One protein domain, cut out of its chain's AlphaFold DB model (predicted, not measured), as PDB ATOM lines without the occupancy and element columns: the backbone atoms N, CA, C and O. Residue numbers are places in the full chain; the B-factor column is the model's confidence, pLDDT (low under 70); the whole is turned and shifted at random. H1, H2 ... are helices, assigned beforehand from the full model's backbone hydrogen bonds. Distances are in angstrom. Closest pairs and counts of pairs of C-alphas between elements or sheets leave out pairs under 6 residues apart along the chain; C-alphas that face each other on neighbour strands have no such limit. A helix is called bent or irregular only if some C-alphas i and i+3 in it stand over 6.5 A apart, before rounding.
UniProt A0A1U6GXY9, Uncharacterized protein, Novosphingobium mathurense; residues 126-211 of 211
ATOM      1  N   GLU A 126     -14.053  35.751 -35.954       90.62
ATOM      2  CA  GLU A 126     -13.006  34.848 -36.442       90.62
ATOM      3  C   GLU A 126     -12.098  35.560 -37.459       90.62
ATOM      4  O   GLU A 126     -10.871  35.504 -37.339       90.62
ATOM      5  N   SER A 127     -12.677  36.329 -38.390       91.75
ATOM      6  CA  SER A 127     -11.909  37.132 -39.349       91.75
ATOM      7  C   SER A 127     -11.068  38.216 -38.669       91.75
ATOM      8  O   SER A 127      -9.891  38.374 -38.994       91.75
ATOM      9  N   ILE A 128     -11.640  38.965 -37.721       93.25
ATOM     10  CA  ILE A 128     -10.914  39.999 -36.966       93.25
ATOM     11  C   ILE A 128      -9.769  39.365 -36.177       93.25
ATOM     12  O   ILE A 128      -8.649  39.870 -36.217       93.25
ATOM     13  N   ARG A 129     -10.021  38.237 -35.502       93.81
ATOM     14  CA  ARG A 129      -8.990  37.512 -34.752       93.81
ATOM     15  C   ARG A 129      -7.823  37.106 -35.657       93.81
ATOM     16  O   ARG A 129      -6.676  37.303 -35.273       93.81
ATOM     17  N   SER A 130      -8.107  36.609 -36.861       93.25
ATOM     18  CA  SER A 130      -7.079  36.253 -37.850       93.25
ATOM     19  C   SER A 130      -6.239  37.458 -38.291       93.25
ATOM     20  O   SER A 130      -5.015  37.372 -38.358       93.25
ATOM     21  N   ILE A 131      -6.869  38.612 -38.535       93.75
ATOM     22  CA  ILE A 131      -6.154  39.856 -38.870       93.75
ATOM     23  C   ILE A 131      -5.261  40.297 -37.706       93.75
ATOM     24  O   ILE A 131      -4.106  40.660 -37.910       93.75
ATOM     25  N   LEU A 132      -5.771  40.240 -36.475       94.06
ATOM     26  CA  LEU A 132      -5.013  40.615 -35.282       94.06
ATOM     27  C   LEU A 132      -3.816  39.688 -35.032       94.06
ATOM     28  O   LEU A 132      -2.751  40.172 -34.654       94.06
ATOM     29  N   ALA A 133      -3.952  38.386 -35.296       93.50
ATOM     30  CA  ALA A 133      -2.847  37.430 -35.198       93.50
ATOM     31  C   ALA A 133      -1.664  37.816 -36.108       93.50
ATOM     32  O   ALA A 133      -0.505  37.662 -35.724       93.50
ATOM     33  N   GLN A 134      -1.936  38.405 -37.277       95.00
ATOM     34  CA  GLN A 134      -0.897  38.858 -38.210       95.00
ATOM     35  C   GLN A 134      -0.060  40.029 -37.671       95.00
ATOM     36  O   GLN A 134       1.033  40.269 -38.177       95.00
ATOM     37  N   ALA A 135      -0.522  40.739 -36.634       93.25
ATOM     38  CA  ALA A 135       0.252  41.797 -35.982       93.25
ATOM     39  C   ALA A 135       1.292  41.262 -34.975       93.25
ATOM     40  O   ALA A 135       2.200  42.000 -34.584       93.25
ATOM     41  N   ALA A 136       1.197  39.990 -34.564       94.19
ATOM     42  CA  ALA A 136       2.076  39.397 -33.553       94.19
ATOM     43  C   ALA A 136       3.586  39.531 -33.866       94.19
ATOM     44  O   ALA A 136       4.345  39.881 -32.953       94.19
ATOM     45  N   PRO A 137       4.063  39.345 -35.118       95.25
ATOM     46  CA  PRO A 137       5.477  39.526 -35.447       95.25
ATOM     47  C   PRO A 137       5.974  40.957 -35.206       95.25
ATOM     48  O   PRO A 137       7.065  41.147 -34.668       95.25
ATOM     49  N   GLU A 138       5.176  41.971 -35.547       95.25
ATOM     50  CA  GLU A 138       5.574  43.374 -35.373       95.25
ATOM     51  C   GLU A 138       5.578  43.781 -33.895       95.25
ATOM     52  O   GLU A 138       6.498  44.456 -33.433       95.25
ATOM     53  N   PHE A 139       4.617  43.290 -33.110       95.00
ATOM     54  CA  PHE A 139       4.641  43.461 -31.658       95.00
ATOM     55  C   PHE A 139       5.843  42.780 -31.002       95.00
ATOM     56  O   PHE A 139       6.482  43.373 -30.130       95.00
ATOM     57  N   SER A 140       6.209  41.586 -31.467       95.25
ATOM     58  CA  SER A 140       7.405  40.883 -30.991       95.25
ATOM     59  C   SER A 140       8.678  41.677 -31.300       95.25
ATOM     60  O   SER A 140       9.558  41.783 -30.451       95.25
ATOM     61  N   ARG A 141       8.771  42.321 -32.473       95.25
ATOM     62  CA  ARG A 141       9.905  43.200 -32.820       95.25
ATOM     63  C   ARG A 141       9.977  44.456 -31.956       95.25
ATOM     64  O   ARG A 141      11.074  44.855 -31.572       95.25
ATOM     65  N   LEU A 142       8.838  45.061 -31.619       94.75
ATOM     66  CA  LEU A 142       8.800  46.203 -30.701       94.75
ATOM     67  C   LEU A 142       9.303  45.817 -29.303       94.75
ATOM     68  O   LEU A 142      10.093  46.552 -28.710       94.75
ATOM     69  N   ILE A 143       8.895  44.651 -28.795       95.75
ATOM     70  CA  ILE A 143       9.405  44.118 -27.524       95.75
ATOM     71  C   ILE A 143      10.897  43.778 -27.646       95.75
ATOM     72  O   ILE A 143      11.668  44.110 -26.749       95.75
ATOM     73  N   ALA A 144      11.338  43.179 -28.757       95.88
ATOM     74  CA  ALA A 144      12.745  42.851 -28.989       95.88
ATOM     75  C   ALA A 144      13.631  44.105 -28.995       95.88
ATOM     76  O   ALA A 144      14.686  44.112 -28.364       95.88
ATOM     77  N   ALA A 145      13.191  45.187 -29.645       94.12
ATOM     78  CA  ALA A 145      13.892  46.469 -29.639       94.12
ATOM     79  C   ALA A 145      14.045  47.029 -28.214       94.12
ATOM     80  O   ALA A 145      15.116  47.511 -27.842       94.12
ATOM     81  N   GLU A 146      13.001  46.912 -27.392       93.50
ATOM     82  CA  GLU A 146      13.050  47.291 -25.981       93.50
ATOM     83  C   GLU A 146      13.987  46.388 -25.158       93.50
ATOM     84  O   GLU A 146      14.767  46.895 -24.352       93.50
ATOM     85  N   GLN A 147      13.992  45.074 -25.399       94.38
ATOM     86  CA  GLN A 147      14.927  44.141 -24.760       94.38
ATOM     87  C   GLN A 147      16.387  44.468 -25.109       94.38
ATOM     88  O   GLN A 147      17.231  44.498 -24.214       94.38
ATOM     89  N   ILE A 148      16.685  44.762 -26.380       94.69
ATOM     90  CA  ILE A 148      18.024  45.169 -26.841       94.69
ATOM     91  C   ILE A 148      18.448  46.463 -26.148       94.69
ATOM     92  O   ILE A 148      19.537  46.531 -25.574       94.69
ATOM     93  N   ARG A 149      17.569  47.476 -26.151       92.94
ATOM     94  CA  ARG A 149      17.797  48.756 -25.468       92.94
ATOM     95  C   ARG A 149      18.137  48.532 -23.998       92.94
ATOM     96  O   ARG A 149      19.176  48.998 -23.543       92.94
ATOM     97  N   ASN A 150      17.307  47.786 -23.275       92.25
ATOM     98  CA  ASN A 150      17.513  47.540 -21.847       92.25
ATOM     99  C   ASN A 150      18.807  46.756 -21.585       92.25
ATOM    100  O   ASN A 150      19.527  47.061 -20.640       92.25
ATOM    101  N   ALA A 151      19.143  45.782 -22.436       92.94
ATOM    102  CA  ALA A 151      20.329  44.947 -22.265       92.94
ATOM    103  C   ALA A 151      21.664  45.669 -22.521       92.94
ATOM    104  O   ALA A 151      22.698  45.173 -22.055       92.94
ATOM    105  N   LEU A 152      21.656  46.770 -23.280       93.31
ATOM    106  CA  LEU A 152      22.856  47.505 -23.708       93.31
ATOM    107  C   LEU A 152      22.972  48.899 -23.086       93.31
ATOM    108  O   LEU A 152      24.075  49.329 -22.764       93.31
ATOM    109  N   LEU A 153      21.849  49.601 -22.928       91.38
ATOM    110  CA  LEU A 153      21.787  50.985 -22.447       91.38
ATOM    111  C   LEU A 153      21.132  51.104 -21.061       91.38
ATOM    112  O   LEU A 153      21.281  52.132 -20.405       91.38
ATOM    113  N   GLY A 154      20.424  50.065 -20.604       88.56
ATOM    114  CA  GLY A 154      19.650  50.079 -19.362       88.56
ATOM    115  C   GLY A 154      18.306  50.810 -19.476       88.56
ATOM    116  O   GLY A 154      17.931  51.326 -20.529       88.56
ATOM    117  N   ASP A 155      17.572  50.862 -18.361       81.00
ATOM    118  CA  ASP A 155      16.229  51.470 -18.294       81.00
ATOM    119  C   ASP A 155      16.254  53.007 -18.333       81.00
ATOM    120  O   ASP A 155      15.236  53.655 -18.590       81.00
ATOM    121  N   ARG A 156      17.413  53.609 -18.052       84.06
ATOM    122  CA  ARG A 156      17.637  55.056 -18.089       84.06
ATOM    123  C   ARG A 156      18.925  55.342 -18.840       84.06
ATOM    124  O   ARG A 156      20.003  55.014 -18.361       84.06
ATOM    125  N   PHE A 157      18.797  56.004 -19.979       87.06
ATOM    126  CA  PHE A 157      19.916  56.412 -20.817       87.06
ATOM    127  C   PHE A 157      19.636  57.796 -21.401       87.06
ATOM    128  O   PHE A 157      18.483  58.176 -21.614       87.06
ATOM    129  N   ALA A 158      20.696  58.564 -21.639       88.88
ATOM    130  CA  ALA A 158      20.586  59.827 -22.353       88.88
ATOM    131  C   ALA A 158      20.515  59.539 -23.857       88.88
ATOM    132  O   ALA A 158      21.371  58.830 -24.387       88.88
ATOM    133  N   VAL A 159      19.505  60.082 -24.536       89.88
ATOM    134  CA  VAL A 159      19.423  60.040 -26.001       89.88
ATOM    135  C   VAL A 159      20.274  61.193 -26.539       89.88
ATOM    136  O   VAL A 159      19.963  62.342 -26.218       89.88
ATOM    137  N   PRO A 160      21.344  60.928 -27.311       92.31
ATOM    138  CA  PRO A 160      22.144  61.989 -27.910       92.31
ATOM    139  C   PRO A 160      21.313  62.866 -28.850       92.31
ATOM    140  O   PRO A 160      20.336  62.411 -29.452       92.31
ATOM    141  N   GLU A 161      21.722  64.124 -29.005       93.38
ATOM    142  CA  GLU A 161      21.069  65.050 -29.926       93.38
ATOM    143  C   GLU A 161      21.116  64.513 -31.367       93.38
ATOM    144  O   GLU A 161      22.141  64.015 -31.832       93.38
ATOM    145  N   GLY A 162      19.979  64.575 -32.065       92.19
ATOM    146  CA  GLY A 162      19.828  64.045 -33.423       92.19
ATOM    147  C   GLY A 162      19.538  62.540 -33.515       92.19
ATOM    148  O   GLY A 162      19.234  62.063 -34.609       92.19
ATOM    149  N   CYS A 163      19.571  61.782 -32.411       90.00
ATOM    150  CA  CYS A 163      19.178  60.369 -32.409       90.00
ATOM    151  C   CYS A 163      17.660  60.181 -32.200       90.00
ATOM    152  O   CYS A 163      17.045  60.917 -31.424       90.00
ATOM    153  N   PRO A 164      17.033  59.171 -32.840       89.12
ATOM    154  CA  PRO A 164      15.623  58.870 -32.618       89.12
ATOM    155  C   PRO A 164      15.391  58.313 -31.207       89.12
ATOM    156  O   PRO A 164      16.129  57.447 -30.733       89.12
ATOM    157  N   VAL A 165      14.328  58.779 -30.549       86.50
ATOM    158  CA  VAL A 165      13.913  58.263 -29.237       86.50
ATOM    159  C   VAL A 165      13.177  56.932 -29.435       86.50
ATOM    160  O   VAL A 165      12.163  56.904 -30.137       86.50
ATOM    161  N   PRO A 166      13.642  55.824 -28.832       85.56
ATOM    162  CA  PRO A 166      12.977  54.538 -28.976       85.56
ATOM    163  C   PRO A 166      11.647  54.522 -28.222       85.56
ATOM    164  O   PRO A 166      11.510  55.058 -27.121       85.56
ATOM    165  N   ILE A 167      10.665  53.856 -28.817       85.06
ATOM    166  CA  ILE A 167       9.317  53.735 -28.271       85.06
ATOM    167  C   ILE A 167       9.261  52.536 -27.308       85.06
ATOM    168  O   ILE A 167       9.915  51.519 -27.535       85.06
ATOM    169  N   GLY A 168       8.483  52.642 -26.225       86.00
ATOM    170  CA  GLY A 168       8.245  51.538 -25.285       86.00
ATOM    171  C   GLY A 168       7.322  50.477 -25.880       86.00
ATOM    172  O   GLY A 168       6.099  50.575 -25.745       86.00
ATOM    173  N   GLY A 169       7.908  49.480 -26.544       87.44
ATOM    174  CA  GLY A 169       7.188  48.416 -27.234       87.44
ATOM    175  C   GLY A 169       6.242  47.642 -26.321       87.44
ATOM    176  O   GLY A 169       5.071  47.477 -26.651       87.44
ATOM    177  N   LEU A 170       6.698  47.261 -25.126       90.19
ATOM    178  CA  LEU A 170       5.896  46.496 -24.172       90.19
ATOM    179  C   LEU A 170       4.646  47.257 -23.718       90.19
ATOM    180  O   LEU A 170       3.560  46.686 -23.632       90.19
ATOM    181  N   LYS A 171       4.782  48.562 -23.454       90.75
ATOM    182  CA  LYS A 171       3.648  49.402 -23.045       90.75
ATOM    183  C   LYS A 171       2.593  49.478 -24.146       90.75
ATOM    184  O   LYS A 171       1.403  49.391 -23.845       90.75
ATOM    185  N   ILE A 172       3.017  49.633 -25.402       90.50
ATOM    186  CA  ILE A 172       2.108  49.672 -26.556       90.50
ATOM    187  C   ILE A 172       1.371  48.345 -26.692       90.50
ATOM    188  O   ILE A 172       0.147  48.340 -26.782       90.50
ATOM    189  N   VAL A 173       2.105  47.232 -26.649       91.69
ATOM    190  CA  VAL A 173       1.536  45.888 -26.790       91.69
ATOM    191  C   VAL A 173       0.524  45.593 -25.686       91.69
ATOM    192  O   VAL A 173      -0.580  45.147 -25.991       91.69
ATOM    193  N   ARG A 174       0.850  45.890 -24.420       91.62
ATOM    194  CA  ARG A 174      -0.086  45.699 -23.301       91.62
ATOM    195  C   ARG A 174      -1.332  46.558 -23.456       91.62
ATOM    196  O   ARG A 174      -2.431  46.020 -23.429       91.62
ATOM    197  N   THR A 175      -1.167  47.855 -23.725       92.25
ATOM    198  CA  THR A 175      -2.304  48.773 -23.930       92.25
ATOM    199  C   THR A 175      -3.213  48.282 -25.059       92.25
ATOM    200  O   THR A 175      -4.433  48.288 -24.921       92.25
ATOM    201  N   PHE A 176      -2.628  47.824 -26.168       91.56
ATOM    202  CA  PHE A 176      -3.379  47.282 -27.293       91.56
ATOM    203  C   PHE A 176      -4.113  45.993 -26.909       91.56
ATOM    204  O   PHE A 176      -5.328  45.916 -27.062       91.56
ATOM    205  N   SER A 177      -3.403  45.005 -26.361       88.62
ATOM    206  CA  SER A 177      -3.959  43.690 -26.024       88.62
ATOM    207  C   SER A 177      -5.035  43.768 -24.933       88.62
ATOM    208  O   SER A 177      -6.091  43.150 -25.061       88.62
ATOM    209  N   GLU A 178      -4.830  44.585 -23.898       88.88
ATOM    210  CA  GLU A 178      -5.797  44.804 -22.813       88.88
ATOM    211  C   GLU A 178      -7.071  45.512 -23.293       88.88
ATOM    212  O   GLU A 178      -8.146  45.267 -22.750       88.88
ATOM    213  N   SER A 179      -6.973  46.342 -24.337       91.00
ATOM    214  CA  SER A 179      -8.130  47.032 -24.921       91.00
ATOM    215  C   SER A 179      -9.043  46.120 -25.753       91.00
ATOM    216  O   SER A 179     -10.183  46.489 -26.043       91.00
ATOM    217  N   LEU A 180      -8.569  44.929 -26.136       90.94
ATOM    218  CA  LEU A 180      -9.333  44.000 -26.962       90.94
ATOM    219  C   LEU A 180     -10.332  43.185 -26.122       90.94
ATOM    220  O   LEU A 180      -9.949  42.574 -25.121       90.94
ATOM    221  N   PRO A 181     -11.602  43.073 -26.551       90.81
ATOM    222  CA  PRO A 181     -12.532  42.100 -25.994       90.81
ATOM    223  C   PRO A 181     -12.003  40.667 -26.135       90.81
ATOM    224  O   PRO A 181     -11.509  40.282 -27.195       90.81
ATOM    225  N   ASP A 182     -12.203  39.833 -25.112       89.12
ATOM    226  CA  ASP A 182     -11.674  38.458 -25.085       89.12
ATOM    227  C   ASP A 182     -12.126  37.605 -26.275       89.12
ATOM    228  O   ASP A 182     -11.385  36.760 -26.766       89.12
ATOM    229  N   ARG A 183     -13.326  37.872 -26.803       87.06
ATOM    230  CA  ARG A 183     -13.873  37.156 -27.964       87.06
ATOM    231  C   ARG A 183     -13.058  37.360 -29.243       87.06
ATOM    232  O   ARG A 183     -13.120  36.497 -30.116       87.06
ATOM    233  N   ILE A 184     -12.303  38.451 -29.363       92.38
ATOM    234  CA  ILE A 184     -11.484  38.754 -30.548       92.38
ATOM    235  C   ILE A 184      -9.979  38.738 -30.267       92.38
ATOM    236  O   ILE A 184      -9.198  38.893 -31.202       92.38
ATOM    237  N   LYS A 185      -9.555  38.516 -29.015       90.88
ATOM    238  CA  LYS A 185      -8.136  38.334 -28.692       90.88
ATOM    239  C   LYS A 185      -7.581  37.131 -29.451       90.88
ATOM    240  O   LYS A 185      -8.106  36.020 -29.361       90.88
ATOM    241  N   ALA A 186      -6.523  37.374 -30.215       92.19
ATOM    242  CA  ALA A 186      -5.774  36.334 -30.900       92.19
ATOM    243  C   ALA A 186      -4.812  35.653 -29.906       92.19
ATOM    244  O   ALA A 186      -4.116  36.367 -29.178       92.19
ATOM    245  N   PRO A 187      -4.761  34.309 -29.835       91.25
ATOM    246  CA  PRO A 187      -3.835  33.583 -28.955       91.25
ATOM    247  C   PRO A 187      -2.366  33.983 -29.140       91.25
ATOM    248  O   PRO A 187      -1.601  34.032 -28.179       91.25
ATOM    249  N   GLU A 188      -1.987  34.332 -30.367       93.44
ATOM    250  CA  GLU A 188      -0.653  34.777 -30.768       93.44
ATOM    251  C   GLU A 188      -0.250  36.111 -30.121       93.44
ATOM    252  O   GLU A 188       0.932  36.428 -30.043       93.44
ATOM    253  N   LEU A 189      -1.222  36.889 -29.630       91.56
ATOM    254  CA  LEU A 189      -1.008  38.169 -28.949       91.56
ATOM    255  C   LEU A 189      -0.867  38.036 -27.426       91.56
ATOM    256  O   LEU A 189      -0.926  39.035 -26.701       91.56
ATOM    257  N   THR A 190      -0.711  36.813 -26.919       91.50
ATOM    258  CA  THR A 190      -0.422  36.586 -25.502       91.50
ATOM    259  C   THR A 190       0.982  37.060 -25.155       91.50
ATOM    260  O   THR A 190       1.924  36.904 -25.930       91.50
ATOM    261  N   GLU A 191       1.128  37.628 -23.957       90.81
ATOM    262  CA  GLU A 191       2.404  38.179 -23.503       90.81
ATOM    263  C   GLU A 191       3.520  37.127 -23.573       90.81
ATOM    264  O   GLU A 191       4.566  37.390 -24.153       90.81
ATOM    265  N   THR A 192       3.269  35.904 -23.101       92.81
ATOM    266  CA  THR A 192       4.239  34.800 -23.146       92.81
ATOM    267  C   THR A 192       4.782  34.544 -24.554       92.81
ATOM    268  O   THR A 192       5.996  34.597 -24.746       92.81
ATOM    269  N   LEU A 193       3.910  34.345 -25.548       94.50
ATOM    270  CA  LEU A 193       4.336  34.049 -26.921       94.50
ATOM    271  C   LEU A 193       5.071  35.229 -27.562       94.50
ATOM    272  O   LEU A 193       6.080  35.042 -28.240       94.50
ATOM    273  N   LEU A 194       4.600  36.454 -27.315       95.06
ATOM    274  CA  LEU A 194       5.250  37.658 -27.827       95.06
ATOM    275  C   LEU A 194       6.643  37.860 -27.218       95.06
ATOM    276  O   LEU A 194       7.566  38.255 -27.926       95.06
ATOM    277  N   PHE A 195       6.826  37.572 -25.927       95.31
ATOM    278  CA  PHE A 195       8.132  37.655 -25.270       95.31
ATOM    279  C   PHE A 195       9.105  36.581 -25.752       95.31
ATOM    280  O   PHE A 195      10.279  36.892 -25.952       95.31
ATOM    281  N   GLU A 196       8.639  35.348 -25.960       95.94
ATOM    282  CA  GLU A 196       9.447  34.261 -26.524       95.94
ATOM    283  C   GLU A 196       9.927  34.607 -27.939       95.94
ATOM    284  O   GLU A 196      11.126  34.548 -28.227       95.94
ATOM    285  N   ALA A 197       9.014  35.060 -28.805       95.50
ATOM    286  CA  ALA A 197       9.347  35.498 -30.157       95.50
ATOM    287  C   ALA A 197      10.283  36.720 -30.156       95.50
ATOM    288  O   ALA A 197      11.247  36.772 -30.923       95.50
ATOM    289  N   ALA A 198      10.049  37.687 -29.265       96.56
ATOM    290  CA  ALA A 198      10.927  38.839 -29.092       96.56
ATOM    291  C   ALA A 198      12.336  38.432 -28.645       96.56
ATOM    292  O   ALA A 198      13.320  38.959 -29.165       96.56
ATOM    293  N   HIS A 199      12.442  37.472 -27.724       96.50
ATOM    294  CA  HIS A 199      13.719  36.966 -27.236       96.50
ATOM    295  C   HIS A 199      14.521  36.268 -28.339       96.50
ATOM    296  O   HIS A 199      15.731  36.474 -28.446       96.50
ATOM    297  N   ALA A 200      13.858  35.493 -29.202       95.25
ATOM    298  CA  ALA A 200      14.507  34.868 -30.354       95.25
ATOM    299  C   ALA A 200      15.145  35.908 -31.296       95.25
ATOM    300  O   ALA A 200      16.226  35.672 -31.829       95.25
ATOM    301  N   VAL A 201      14.518  37.078 -31.457       94.81
ATOM    302  CA  VAL A 201      15.068  38.187 -32.255       94.81
ATOM    303  C   VAL A 201      16.176  38.934 -31.504       94.81
ATOM    304  O   VAL A 201      17.225  39.228 -32.075       94.81
ATOM    305  N   SER A 202      15.955  39.273 -30.233       96.19
ATOM    306  CA  SER A 202      16.859  40.138 -29.470       96.19
ATOM    307  C   SER A 202      18.145  39.437 -29.038       96.19
ATOM    308  O   SER A 202      19.201  40.067 -29.038       96.19
ATOM    309  N   SER A 203      18.079  38.151 -28.684       95.25
ATOM    310  CA  SER A 203      19.206  37.392 -28.123       95.25
ATOM    311  C   SER A 203      20.419  37.355 -29.051       95.25
ATOM    312  O   SER A 203      21.534  37.619 -28.600       95.25
ATOM    313  N   GLU A 204      20.206  37.107 -30.344       92.75
ATOM    314  CA  GLU A 204      21.279  37.067 -31.338       92.75
ATOM    315  C   GLU A 204      21.926  38.448 -31.525       92.75
ATOM    316  O   GLU A 204      23.148  38.571 -31.498       92.75
ATOM    317  N   ILE A 205      21.120  39.511 -31.610       94.38
ATOM    318  CA  ILE A 205      21.616  40.890 -31.749       94.38
ATOM    319  C   ILE A 205      22.412  41.306 -30.504       94.38
ATOM    320  O   ILE A 205      23.500  41.871 -30.610       94.38
ATOM    321  N   ILE A 206      21.894  41.008 -29.310       94.88
ATOM    322  CA  ILE A 206      22.567  41.311 -28.042       94.88
ATOM    323  C   ILE A 206      23.910  40.582 -27.967       94.88
ATOM    324  O   ILE A 206      24.901  41.193 -27.568       94.88
ATOM    325  N   LYS A 207      23.953  39.302 -28.352       94.31
ATOM    326  CA  LYS A 207      25.184  38.512 -28.375       94.31
ATOM    327  C   LYS A 207      26.207  39.119 -29.333       94.31
ATOM    328  O   LYS A 207      27.324  39.394 -28.920       94.31
ATOM    329  N   GLN A 208      25.809  39.426 -30.567       93.81
ATOM    330  CA  GLN A 208      26.697  40.044 -31.558       93.81
ATOM    331  C   GLN A 208      27.296  41.376 -31.083       93.81
ATOM    332  O   GLN A 208      28.452  41.662 -31.381       93.81
ATOM    333  N   ILE A 209      26.537  42.183 -30.335       92.88
ATOM    334  CA  ILE A 209      27.023  43.469 -29.810       92.88
ATOM    335  C   ILE A 209      27.943  43.280 -28.595       92.88
ATOM    336  O   ILE A 209      28.894  44.044 -28.428       92.88
ATOM    337  N   LYS A 210      27.666  42.296 -27.730       90.25
ATOM    338  CA  LYS A 210      28.456  42.051 -26.511       90.25
ATOM    339  C   LYS A 210      29.752  41.273 -26.763       90.25
ATOM    340  O   LYS A 210      30.663  41.408 -25.946       90.25
ATOM    341  N   GLY A 211      29.840  40.523 -27.865       79.19
ATOM    342  CA  GLY A 211      30.952  39.614 -28.175       79.19
ATOM    343  C   GLY A 211      30.807  38.271 -27.476       79.19
ATOM    344  O   GLY A 211      31.835  37.784 -26.961       79.19
TER     345      GLY A 211
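What this domain is: This is residues 126 to 211 of the 211 residues of an uncharacterized protein of Novosphingobium mathurense (UniProt A0A1U6GXY9). An elongated body of helices has H2 in its middle, with H4 packed across one side of it and H3 folded back on the other, near H2's first half. H1 comes before H2 and runs on roughly in its direction, while the loop of residues 158 to 165 sticks out. The printed part has 86 residues with four named helices, H1, H2, H3 and H4 in chain order, and no named strand: all helix. It is only just loose, close to compact, with a radius of gyration of the C-alphas of 14.6 A and spans of 44 by 27 by 18 A.

Where its parts are: H1, residues 126 to 133, begins at C-alpha 126 (-13.006, 34.848, -36.442) and is 10.6 A long. H2, residues 136 to 153, is 25.4 A long. H3, residues 169 to 179, measures 15.6 A. H4, residues 191 to 210, is 26.5 A long and ends at C-alpha 210 (28.456, 42.051, -26.511). H4 has a kink of 35 degrees near residue 201; it is neither bent nor irregular, but only just: C-alphas 201 and 204 are 6.4 A apart.

How they stand to each other: H1 and H2 meet only through their tight link. H2 touches H3 with residues 139 to 146 alone; the closest C-alphas, of Leu 142 and Gly 169, are 4.4 A apart. The two form a helical hairpin, opposite ways at a tilt of 38 degrees, only just steep. H2 touches H4, closest at the C-alphas of Ala 144 and Ala 198, 4.4 A apart, the same way at a steep tilt of 43 degrees. H3 and H4 are close but not clearly touching, with the closest C-alphas, of Arg 174 and Glu 191, 7.9 A apart. H1 is apart from H3 and H4. Every O i to N i+4 pair is within hydrogen-bond range in H1, H2 and H3, and 14 of 16 are in H4.

The domain as a whole: The C-alphas farthest apart, of Glu 126 and Glu 161, are 46.0 A apart. The links H2 to H3 and H3 to H4 are long. The printed part has no cut, and no printed residue is under 70 in pLDDT.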